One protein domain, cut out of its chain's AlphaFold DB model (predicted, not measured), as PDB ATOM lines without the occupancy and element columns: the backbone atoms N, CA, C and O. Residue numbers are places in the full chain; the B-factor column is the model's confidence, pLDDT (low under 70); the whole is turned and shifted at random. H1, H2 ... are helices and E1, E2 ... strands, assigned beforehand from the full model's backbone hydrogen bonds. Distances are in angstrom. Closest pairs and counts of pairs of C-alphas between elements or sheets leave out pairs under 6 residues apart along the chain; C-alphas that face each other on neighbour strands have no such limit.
ATOM      1  N   GLU A  55       9.573  43.594 -36.128       91.69
ATOM      2  CA  GLU A  55       8.593  44.316 -36.948       91.69
ATOM      3  C   GLU A  55       7.177  44.064 -36.448       91.69
ATOM      4  O   GLU A  55       6.460  45.010 -36.126       91.69
ATOM      5  N   LYS A  56       6.836  42.799 -36.214       91.19
ATOM      6  CA  LYS A  56       5.572  42.394 -35.606       91.19
ATOM      7  C   LYS A  56       5.391  43.000 -34.214       91.19
ATOM      8  O   LYS A  56       4.295  43.432 -33.865       91.19
ATOM      9  N   ILE A  57       6.457  43.086 -33.410       92.19
ATOM     10  CA  ILE A  57       6.398  43.755 -32.097       92.19
ATOM     11  C   ILE A  57       6.100  45.257 -32.252       92.19
ATOM     12  O   ILE A  57       5.304  45.805 -31.485       92.19
ATOM     13  N   VAL A  58       6.708  45.926 -33.237       91.56
ATOM     14  CA  VAL A  58       6.425  47.338 -33.544       91.56
ATOM     15  C   VAL A  58       4.964  47.511 -33.951       91.56
ATOM     16  O   VAL A  58       4.282  48.331 -33.348       91.56
ATOM     17  N   GLU A  59       4.456  46.703 -34.881       91.81
ATOM     18  CA  GLU A  59       3.052  46.746 -35.313       91.81
ATOM     19  C   GLU A  59       2.082  46.541 -34.146       91.81
ATOM     20  O   GLU A  59       1.123  47.293 -33.979       91.81
ATOM     21  N   MET A  60       2.354  45.551 -33.289       89.00
ATOM     22  CA  MET A  60       1.552  45.291 -32.094       89.00
ATOM     23  C   MET A  60       1.526  46.483 -31.133       89.00
ATOM     24  O   MET A  60       0.505  46.713 -30.488       89.00
ATOM     25  N   THR A  61       2.633  47.221 -31.043       89.31
ATOM     26  CA  THR A  61       2.735  48.430 -30.219       89.31
ATOM     27  C   THR A  61       2.003  49.599 -30.866       89.31
ATOM     28  O   THR A  61       1.271  50.322 -30.205       89.31
ATOM     29  N   GLU A  62       2.171  49.806 -32.168       89.25
ATOM     30  CA  GLU A  62       1.500  50.898 -32.876       89.25
ATOM     31  C   GLU A  62      -0.023  50.725 -32.834       89.25
ATOM     32  O   GLU A  62      -0.754  51.694 -32.620       89.25
ATOM     33  N   ALA A  63      -0.495  49.479 -32.917       87.50
ATOM     34  CA  ALA A  63      -1.901  49.129 -32.771       87.50
ATOM     35  C   ALA A  63      -2.473  49.400 -31.365       87.50
ATOM     36  O   ALA A  63      -3.690  49.530 -31.239       87.50
ATOM     37  N   SER A  64      -1.648  49.502 -30.310       83.75
ATOM     38  CA  SER A  64      -2.136  49.844 -28.962       83.75
ATOM     39  C   SER A  64      -2.455  51.332 -28.794       83.75
ATOM     40  O   SER A  64      -3.051  51.716 -27.790       83.75
ATOM     41  N   GLY A  65      -2.071  52.171 -29.759       83.44
ATOM     42  CA  GLY A  65      -2.252  53.617 -29.689       83.44
ATOM     43  C   GLY A  65      -1.221  54.322 -28.804       83.44
ATOM     44  O   GLY A  65      -0.309  53.703 -28.250       83.44
ATOM     45  N   ARG A  66      -1.347  55.654 -28.717       85.19
ATOM     46  CA  ARG A  66      -0.454  56.517 -27.929       85.19
ATOM     47  C   ARG A  66      -0.976  56.713 -26.494       85.19
ATOM     48  O   ARG A  66      -2.184  56.872 -26.327       85.19
ATOM     49  N   PRO A  67      -0.089  56.800 -25.483       86.31
ATOM     50  CA  PRO A  67       1.364  56.628 -25.582       86.31
ATOM     51  C   PRO A  67       1.735  55.170 -25.887       86.31
ATOM     52  O   PRO A  67       1.075  54.251 -25.415       86.31
ATOM     53  N   PHE A  68       2.786  54.959 -26.683       89.88
ATOM     54  CA  PHE A  68       3.191  53.607 -27.068       89.88
ATOM     55  C   PHE A  68       3.697  52.835 -25.852       89.88
ATOM     56  O   PHE A  68       4.628  53.282 -25.177       89.88
ATOM     57  N   THR A  69       3.122  51.660 -25.598       91.06
ATOM     58  CA  THR A  69       3.504  50.797 -24.475       91.06
ATOM     59  C   THR A  69       3.962  49.428 -24.947       91.06
ATOM     60  O   THR A  69       3.272  48.774 -25.723       91.06
ATOM     61  N   LEU A  70       5.087  48.955 -24.417       90.94
ATOM     62  CA  LEU A  70       5.614  47.615 -24.653       90.94
ATOM     63  C   LEU A  70       5.850  46.869 -23.349       90.94
ATOM     64  O   LEU A  70       6.561  47.353 -22.471       90.94
ATOM     65  N   SER A  71       5.391  45.625 -23.273       92.88
ATOM     66  CA  SER A  71       5.830  44.688 -22.243       92.88
ATOM     67  C   SER A  71       6.149  43.336 -22.851       92.88
ATOM     68  O   SER A  71       5.341  42.749 -23.567       92.88
ATOM     69  N   MET A  72       7.322  42.806 -22.517       90.38
ATOM     70  CA  MET A  72       7.719  41.466 -22.938       90.38
ATOM     71  C   MET A  72       6.805  40.389 -22.337       90.38
ATOM     72  O   MET A  72       6.541  39.389 -22.995       90.38
ATOM     73  N   GLY A  73       6.281  40.610 -21.124       88.75
ATOM     74  CA  GLY A  73       5.304  39.712 -20.507       88.75
ATOM     75  C   GLY A  73       3.980  39.697 -21.267       88.75
ATOM     76  O   GLY A  73       3.456  38.628 -21.558       88.75
ATOM     77  N   GLU A  74       3.471  40.870 -21.654       90.00
ATOM     78  CA  GLU A  74       2.229  40.983 -22.436       90.00
ATOM     79  C   GLU A  74       2.393  40.397 -23.847       90.00
ATOM     80  O   GLU A  74       1.508  39.689 -24.326       90.00
ATOM     81  N   ILE A  75       3.543  40.620 -24.493       89.62
ATOM     82  CA  ILE A  75       3.862  40.020 -25.798       89.62
ATOM     83  C   ILE A  75       3.974  38.497 -25.677       89.62
ATOM     84  O   ILE A  75       3.415  37.780 -26.505       89.62
ATOM     85  N   GLY A  76       4.648  38.000 -24.636       86.75
ATOM     86  CA  GLY A  76       4.762  36.571 -24.356       86.75
ATOM     87  C   GLY A  76       3.394  35.918 -24.156       86.75
ATOM     88  O   GLY A  76       3.085  34.933 -24.821       86.75
ATOM     89  N   MET A  77       2.533  36.531 -23.337       86.44
ATOM     90  CA  MET A  77       1.154  36.075 -23.149       86.44
ATOM     91  C   MET A  77       0.367  36.070 -24.459       86.44
ATOM     92  O   MET A  77      -0.323  35.102 -24.742       86.44
ATOM     93  N   LYS A  78       0.475  37.117 -25.282       86.25
ATOM     94  CA  LYS A  78      -0.291  37.217 -26.531       86.25
ATOM     95  C   LYS A  78       0.180  36.239 -27.612       86.25
ATOM     96  O   LYS A  78      -0.646  35.758 -28.380       86.25
ATOM     97  N   GLN A  79       1.480  35.959 -27.696       84.81
ATOM     98  CA  GLN A  79       2.025  35.044 -28.702       84.81
ATOM     99  C   GLN A  79       1.919  33.575 -28.264       84.81
ATOM    100  O   GLN A  79       1.609  32.713 -29.081       84.81
ATOM    101  N   PHE A  80       2.196  33.279 -26.993       84.50
ATOM    102  CA  PHE A  80       2.347  31.906 -26.505       84.50
ATOM    103  C   PHE A  80       1.211  31.455 -25.577       84.50
ATOM    104  O   PHE A  80       1.243  30.317 -25.108       84.50
ATOM    105  N   ASN A  81       0.225  32.319 -25.288       83.75
ATOM    106  CA  ASN A  81      -0.847  32.088 -24.305       83.75
ATOM    107  C   ASN A  81      -0.335  31.685 -22.911       83.75
ATOM    108  O   ASN A  81      -1.037  31.025 -22.148       83.75
ATOM    109  N   ARG A  82       0.899  32.069 -22.578       82.25
ATOM    110  CA  ARG A  82       1.528  31.808 -21.282       82.25
ATOM    111  C   ARG A  82       2.652  32.795 -21.015       82.25
ATOM    112  O   ARG A  82       3.220  33.375 -21.944       82.25
ATOM    113  N   PHE A  83       3.004  32.945 -19.744       80.81
ATOM    114  CA  PHE A  83       4.125  33.778 -19.347       80.81
ATOM    115  C   PHE A  83       5.444  33.053 -19.643       80.81
ATOM    116  O   PHE A  83       5.636  31.907 -19.243       80.81
ATOM    117  N   ILE A  84       6.348  33.722 -20.358       83.06
ATOM    118  CA  ILE A  84       7.660  33.180 -20.726       83.06
ATOM    119  C   ILE A  84       8.679  33.614 -19.678       83.06
ATOM    120  O   ILE A  84       8.847  34.811 -19.430       83.06
ATOM    121  N   THR A  85       9.386  32.654 -19.081       80.19
ATOM    122  CA  THR A  85      10.392  32.934 -18.045       80.19
ATOM    123  C   THR A  85      11.803  32.623 -18.526       80.19
ATOM    124  O   THR A  85      12.022  31.745 -19.357       80.19
ATOM    125  N   SER A  86      12.797  33.311 -17.962       79.94
ATOM    126  CA  SER A  86      14.209  33.046 -18.265       79.94
ATOM    127  C   SER A  86      14.686  31.662 -17.813       79.94
ATOM    128  O   SER A  86      15.732  31.217 -18.272       79.94
ATOM    129  N   ASN A  87      13.954  30.998 -16.910       74.81
ATOM    130  CA  ASN A  87      14.356  29.720 -16.323       74.81
ATOM    131  C   ASN A  87      13.804  28.530 -17.115       74.81
ATOM    132  O   ASN A  87      14.556  27.623 -17.458       74.81
ATOM    133  N   GLU A  88      12.503  28.534 -17.407       77.38
ATOM    134  CA  GLU A  88      11.840  27.420 -18.101       77.38
ATOM    135  C   GLU A  88      11.973  27.537 -19.625       77.38
ATOM    136  O   GLU A  88      12.074  26.529 -20.321       77.38
ATOM    137  N   ASP A  89      12.055  28.768 -20.138       79.81
ATOM    138  CA  ASP A  89      11.998  29.079 -21.566       79.81
ATOM    139  C   ASP A  89      13.203  29.899 -22.036       79.81
ATOM    140  O   ASP A  89      13.065  30.775 -22.889       79.81
ATOM    141  N   ALA A  90      14.389  29.640 -21.483       80.38
ATOM    142  CA  ALA A  90      15.583  30.466 -21.682       80.38
ATOM    143  C   ALA A  90      15.844  30.859 -23.155       80.38
ATOM    144  O   ALA A  90      16.121  32.021 -23.448       80.38
ATOM    145  N   GLU A  91      15.708  29.923 -24.100       84.06
ATOM    146  CA  GLU A  91      15.911  30.179 -25.536       84.06
ATOM    147  C   GLU A  91      14.861  31.126 -26.140       84.06
ATOM    148  O   GLU A  91      15.207  32.050 -26.884       84.06
ATOM    149  N   ILE A  92      13.584  30.925 -25.797       85.19
ATOM    150  CA  ILE A  92      12.465  31.769 -26.247       85.19
ATOM    151  C   ILE A  92      12.583  33.143 -25.604       85.19
ATOM    152  O   ILE A  92      12.471  34.153 -26.291       85.19
ATOM    153  N   TYR A  93      12.854  33.184 -24.300       86.81
ATOM    154  CA  TYR A  93      13.024  34.408 -23.534       86.81
ATOM    155  C   TYR A  93      14.151  35.270 -24.112       86.81
ATOM    156  O   TYR A  93      13.949  36.454 -24.366       86.81
ATOM    157  N   ASN A  94      15.320  34.679 -24.379       87.12
ATOM    158  CA  ASN A  94      16.464  35.399 -24.939       87.12
ATOM    159  C   ASN A  94      16.191  35.892 -26.366       87.12
ATOM    160  O   ASN A  94      16.510  37.035 -26.695       87.12
ATOM    161  N   SER A  95      15.565  35.061 -27.204       88.75
ATOM    162  CA  SER A  95      15.173  35.451 -28.564       88.75
ATOM    163  C   SER A  95      14.157  36.593 -28.552       88.75
ATOM    164  O   SER A  95      14.364  37.615 -29.205       88.75
ATOM    165  N   LEU A  96      13.101  36.468 -27.745       89.88
ATOM    166  CA  LEU A  96      12.078  37.496 -27.590       89.88
ATOM    167  C   LEU A  96      12.678  38.787 -27.040       89.88
ATOM    168  O   LEU A  96      12.344  39.866 -27.516       89.88
ATOM    169  N   ARG A  97      13.600  38.692 -26.078       91.62
ATOM    170  CA  ARG A  97      14.291  39.855 -25.521       91.62
ATOM    171  C   ARG A  97      15.105  40.598 -26.580       91.62
ATOM    172  O   ARG A  97      15.052  41.825 -26.630       91.62
ATOM    173  N   ASN A  98      15.812  39.873 -27.443       91.69
ATOM    174  CA  ASN A  98      16.573  40.472 -28.538       91.69
ATOM    175  C   ASN A  98      15.666  41.217 -29.527       91.69
ATOM    176  O   ASN A  98      15.964  42.356 -29.893       91.69
ATOM    177  N   GLU A  99      14.554  40.607 -29.942       92.06
ATOM    178  CA  GLU A  99      13.595  41.248 -30.851       92.06
ATOM    179  C   GLU A  99      12.869  42.425 -30.186       92.06
ATOM    180  O   GLU A  99      12.682  43.475 -30.801       92.06
ATOM    181  N   PHE A 100      12.569  42.316 -28.892       93.69
ATOM    182  CA  PHE A 100      11.996  43.388 -28.085       93.69
ATOM    183  C   PHE A 100      12.911  44.618 -28.010       93.69
ATOM    184  O   PHE A 100      12.469  45.749 -28.228       93.69
ATOM    185  N   ASP A 101      14.206  44.418 -27.752       93.50
ATOM    186  CA  ASP A 101      15.173  45.515 -27.686       93.50
ATOM    187  C   ASP A 101      15.401  46.158 -29.070       93.50
ATOM    188  O   ASP A 101      15.573  47.378 -29.169       93.50
ATOM    189  N   LYS A 102      15.330  45.378 -30.159       94.06
ATOM    190  CA  LYS A 102      15.315  45.914 -31.533       94.06
ATOM    191  C   LYS A 102      14.060  46.748 -31.802       94.06
ATOM    192  O   LYS A 102      14.183  47.842 -32.351       94.06
ATOM    193  N   ALA A 103      12.880  46.270 -31.409       94.00
ATOM    194  CA  ALA A 103      11.615  46.980 -31.592       94.00
ATOM    195  C   ALA A 103      11.613  48.332 -30.864       94.00
ATOM    196  O   ALA A 103      11.282  49.355 -31.460       94.00
ATOM    197  N   LYS A 104      12.097  48.368 -29.615       93.00
ATOM    198  CA  LYS A 104      12.265  49.620 -28.861       93.00
ATOM    199  C   LYS A 104      13.147  50.631 -29.584       93.00
ATOM    200  O   LYS A 104      12.759  51.788 -29.704       93.00
ATOM    201  N   LYS A 105      14.303  50.195 -30.101       93.12
ATOM    202  CA  LYS A 105      15.208  51.061 -30.877       93.12
ATOM    203  C   LYS A 105      14.561  51.561 -32.169       93.12
ATOM    204  O   LYS A 105      14.787  52.702 -32.556       93.12
ATOM    205  N   ARG A 106      13.769  50.723 -32.851       93.31
ATOM    206  CA  ARG A 106      13.034  51.115 -34.066       93.31
ATOM    207  C   ARG A 106      11.994  52.193 -33.765       93.31
ATOM    208  O   ARG A 106      11.965  53.195 -34.470       93.31
ATOM    209  N   LEU A 107      11.197  52.013 -32.716       90.56
ATOM    210  CA  LEU A 107      10.193  52.987 -32.279       90.56
ATOM    211  C   LEU A 107      10.830  54.295 -31.808       90.56
ATOM    212  O   LEU A 107      10.392  55.359 -32.224       90.56
ATOM    213  N   GLU A 108      11.907  54.223 -31.027       90.69
ATOM    214  CA  GLU A 108      12.672  55.401 -30.597       90.69
ATOM    215  C   GLU A 108      13.253  56.162 -31.796       90.69
ATOM    216  O   GLU A 108      13.147  57.380 -31.871       90.69
ATOM    217  N   LYS A 109      13.785  55.454 -32.802       90.75
ATOM    218  CA  LYS A 109      14.261  56.073 -34.048       90.75
ATOM    219  C   LYS A 109      13.128  56.682 -34.884       90.75
ATOM    220  O   LYS A 109      13.355  57.682 -35.559       90.75
ATOM    221  N   LYS A 110      11.945  56.057 -34.898       91.56
ATOM    222  CA  LYS A 110      10.796  56.467 -35.721       91.56
ATOM    223  C   LYS A 110      10.037  57.652 -35.117       91.56
ATOM    224  O   LYS A 110       9.624  58.532 -35.862       91.56
ATOM    225  N   TYR A 111       9.857  57.662 -33.799       88.88
ATOM    226  CA  TYR A 111       8.999  58.620 -33.094       88.88
ATOM    227  C   TYR A 111       9.767  59.591 -32.183       88.88
ATOM    228  O   TYR A 111       9.210  60.610 -31.787       88.88
ATOM    229  N   GLY A 112      11.041  59.324 -31.882       86.00
ATOM    230  CA  GLY A 112      11.812  60.100 -30.910       86.00
ATOM    231  C   GLY A 112      11.374  59.848 -29.463       86.00
ATOM    232  O   GLY A 112      10.453  59.075 -29.194       86.00
ATOM    233  N   GLY A 113      12.038  60.508 -28.509       88.75
ATOM    234  CA  GLY A 113      11.704  60.419 -27.089       88.75
ATOM    235  C   GLY A 113      12.474  59.374 -26.289       88.75
ATOM    236  O   GLY A 113      13.492  58.831 -26.719       88.75
ATOM    237  N   LYS A 114      11.991  59.114 -25.069       89.44
ATOM    238  CA  LYS A 114      12.638  58.230 -24.091       89.44
ATOM    239  C   LYS A 114      11.665  57.215 -23.517       89.44
ATOM    240  O   LYS A 114      10.512  57.513 -23.209       89.44
ATOM    241  N   TRP A 115      12.168  56.005 -23.311       90.81
ATOM    242  CA  TRP A 115      11.422  54.934 -22.662       90.81
ATOM    243  C   TRP A 115      11.424  55.098 -21.143       90.81
ATOM    244  O   TRP A 115      12.476  55.002 -20.506       90.81
ATOM    245  N   ILE A 116      10.242  55.246 -20.551       92.50
ATOM    246  CA  ILE A 116      10.043  55.114 -19.105       92.50
ATOM    247  C   ILE A 116       9.708  53.659 -18.797       92.50
ATOM    248  O   ILE A 116       8.903  53.045 -19.490       92.50
ATOM    249  N   ARG A 117      10.348  53.100 -17.767       93.44
ATOM    250  CA  ARG A 117      10.113  51.726 -17.308       93.44
ATOM    251  C   ARG A 117       9.263  51.723 -16.040       93.44
ATOM    252  O   ARG A 117       9.559  52.467 -15.109       93.44
ATOM    253  N   GLU A 118       8.287  50.833 -15.989       92.31
ATOM    254  CA  GLU A 118       7.410  50.611 -14.843       92.31
ATOM    255  C   GLU A 118       7.289  49.109 -14.560       92.31
ATOM    256  O   GLU A 118       7.215  48.294 -15.481       92.31
ATOM    257  N   GLY A 119       7.284  48.736 -13.278       91.62
ATOM    258  CA  GLY A 119       7.015  47.364 -12.862       91.62
ATOM    259  C   GLY A 119       5.516  47.080 -12.893       91.62
ATOM    260  O   GLY A 119       4.746  47.769 -12.236       91.62
ATOM    261  N   ILE A 120       5.110  46.042 -13.619       91.31
ATOM    262  CA  ILE A 120       3.713  45.607 -13.719       91.31
ATOM    263  C   ILE A 120       3.577  44.134 -13.325       91.31
ATOM    264  O   ILE A 120       4.570  43.413 -13.207       91.31
ATOM    265  N   LYS A 121       2.340  43.666 -13.150       89.75
ATOM    266  CA  LYS A 121       2.033  42.236 -13.073       89.75
ATOM    267  C   LYS A 121       1.244  41.821 -14.307       89.75
ATOM    268  O   LYS A 121       0.225  42.434 -14.609       89.75
ATOM    269  N   VAL A 122       1.707  40.781 -14.988       86.06
ATOM    270  CA  VAL A 122       1.020  40.149 -16.117       86.06
ATOM    271  C   VAL A 122       0.659  38.742 -15.670       86.06
ATOM    272  O   VAL A 122       1.553  37.961 -15.363       86.06
ATOM    273  N   ASP A 123      -0.635  38.452 -15.561       83.00
ATOM    274  CA  ASP A 123      -1.138  37.157 -15.075       83.00
ATOM    275  C   ASP A 123      -0.538  36.733 -13.715       83.00
ATOM    276  O   ASP A 123      -0.135  35.600 -13.486       83.00
ATOM    277  N   GLY A 124      -0.372  37.698 -12.802       85.75
ATOM    278  CA  GLY A 124       0.243  37.471 -11.487       85.75
ATOM    279  C   GLY A 124       1.777  37.427 -11.479       85.75
ATOM    280  O   GLY A 124       2.369  37.575 -10.406       85.75
ATOM    281  N   HIS A 125       2.431  37.335 -12.640       85.81
ATOM    282  CA  HIS A 125       3.888  37.335 -12.763       85.81
ATOM    283  C   HIS A 125       4.462  38.757 -12.877       85.81
ATOM    284  O   HIS A 125       3.906  39.593 -13.596       85.81
ATOM    285  N   PRO A 126       5.583  39.068 -12.197       89.06
ATOM    286  CA  PRO A 126       6.233  40.366 -12.320       89.06
ATOM    287  C   PRO A 126       6.796  40.555 -13.732       89.06
ATOM    288  O   PRO A 126       7.486  39.691 -14.271       89.06
ATOM    289  N   SER A 127       6.531  41.714 -14.325       90.56
ATOM    290  CA  SER A 127       7.055  42.104 -15.630       90.56
ATOM    291  C   SER A 127       7.390  43.594 -15.655       90.56
ATOM    292  O   SER A 127       7.165  44.321 -14.689       90.56
ATOM    293  N   MET A 128       7.948  44.047 -16.772       92.00
ATOM    294  CA  MET A 128       8.247  45.455 -17.010       92.00
ATOM    295  C   MET A 128       7.423  45.948 -18.191       92.00
ATOM    296  O   MET A 128       7.381  45.293 -19.238       92.00
ATOM    297  N   ARG A 129       6.794  47.109 -18.023       92.75
ATOM    298  CA  ARG A 129       6.190  47.883 -19.102       92.75
ATOM    299  C   ARG A 129       7.092  49.066 -19.421       92.75
ATOM    300  O   ARG A 129       7.638  49.706 -18.527       92.75
ATOM    301  N   TYR A 130       7.265  49.326 -20.704       93.00
ATOM    302  CA  TYR A 130       8.018  50.443 -21.236       93.00
ATOM    303  C   TYR A 130       7.056  51.354 -21.978       93.00
ATOM    304  O   TYR A 130       6.430  50.916 -22.936       93.00
ATOM    305  N   THR A 131       6.965  52.606 -21.556       92.56
ATOM    306  CA  THR A 131       6.127  53.620 -22.199       92.56
ATOM    307  C   THR A 131       7.030  54.621 -22.904       92.56
ATOM    308  O   THR A 131       7.944  55.160 -22.273       92.56
ATOM    309  N   LEU A 132       6.821  54.848 -24.201       91.31
ATOM    310  CA  LEU A 132       7.567  55.861 -24.945       91.31
ATOM    311  C   LEU A 132       6.963  57.227 -24.651       91.31
ATOM    312  O   LEU A 132       5.802  57.482 -24.976       91.31
ATOM    313  N   ILE A 133       7.760  58.098 -24.044       89.50
ATOM    314  CA  ILE A 133       7.434  59.511 -23.906       89.50
ATOM    315  C   ILE A 133       8.180  60.233 -25.014       89.50
ATOM    316  O   ILE A 133       9.402  60.372 -24.946       89.50
ATOM    317  N   GLU A 134       7.444  60.620 -26.052       83.06
ATOM    318  CA  GLU A 134       7.970  61.417 -27.158       83.06
ATOM    319  C   GLU A 134       8.564  62.716 -26.593       83.06
ATOM    320  O   GLU A 134       7.990  63.321 -25.680       83.06
TER     321      GLU A 134
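What this domain is: This is residues 55 to 134 of the 163 residues of an uncharacterized protein of uncultured archaeon (UniProt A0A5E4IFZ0). A long hairpin of two strands, E2 and E3, with the short strand E1 beside E3, makes a small sheet, and the long helix H3 runs along one face of it as a second layer. Two short helices complete the shape: H1 packs slantwise on H3 and only grazes the sheet at E1, while H2 follows E1 directly and lies beside the strands. The printed part has 80 residues with three named helices and three named strands, in the order H1 E1 H2 H3 E2 E3; the sheet's order is E1 E3 E2, all antiparallel, and the class is mixed, helices and strands. The whole is compact, with a radius of gyration of the C-alphas of 12.2 A, and elongated, spanning 35 by 22 by 18 A.

Where its parts are: H1, residues 55 to 62, is 10.5 A long and begins with C-alpha 55 at (8.593, 44.316, -36.948). E1, residues 69 to 71, is 6.9 A long. H2, residues 72 to 80, is 11.5 A long. H3, residues 90 to 111, is 31.1 A long, from C-alpha 90 at (15.583, 30.466, -21.682). E2, residues 114 to 122, is 22.9 A long and bends by 61 degrees at residue 119. E3, residues 125 to 133, is 25.1 A long and ends with C-alpha 133 at (7.434, 59.511, -23.906).

How they stand to each other: E3 is the inner strand, and E1 and E2 are edge strands. E2 and E3 form a hairpin, with N 118 and O 129 within hydrogen-bond range at 2.9 A. E1 is antiparallel to E3, with N 70 and O 130 within range at 2.8 A. H3 lies over E3 and E2 at a height over the sheet of 8.5 A and runs along the strands, at 9 degrees to E3 on the local plane. H2 is on the same face at a height of 4.5 A, over none of the strands; its closest C-alpha pair with E3 is Gly 73 and Ser 127, 5.7 A. E1, H2 H3 and E2 form a split strand-helix-strand unit, two strands running the same way with E3 between them, and its crossover is right-handed. H1 touches H3 with residues 99 to 107 of H3 alone, closest at the C-alphas of Val 58 and Ala 103, 5.6 A, at a steep tilt of 58 degrees. H2 and H3 only just touch, with 3 pairs of C-alphas within 8 A, the closest Met 72 and Phe 100 at 7.0 A. In H1, H2 and H3 every O i to N i+4 pair is within hydrogen-bond range.

The domain as a whole: The two C-alphas farthest apart, those of Glu 88 and Glu 134, are 35.4 A apart. The printed part has no cut and no long link. The mean pLDDT of the printed part is 88.4, and no printed residue is under 70.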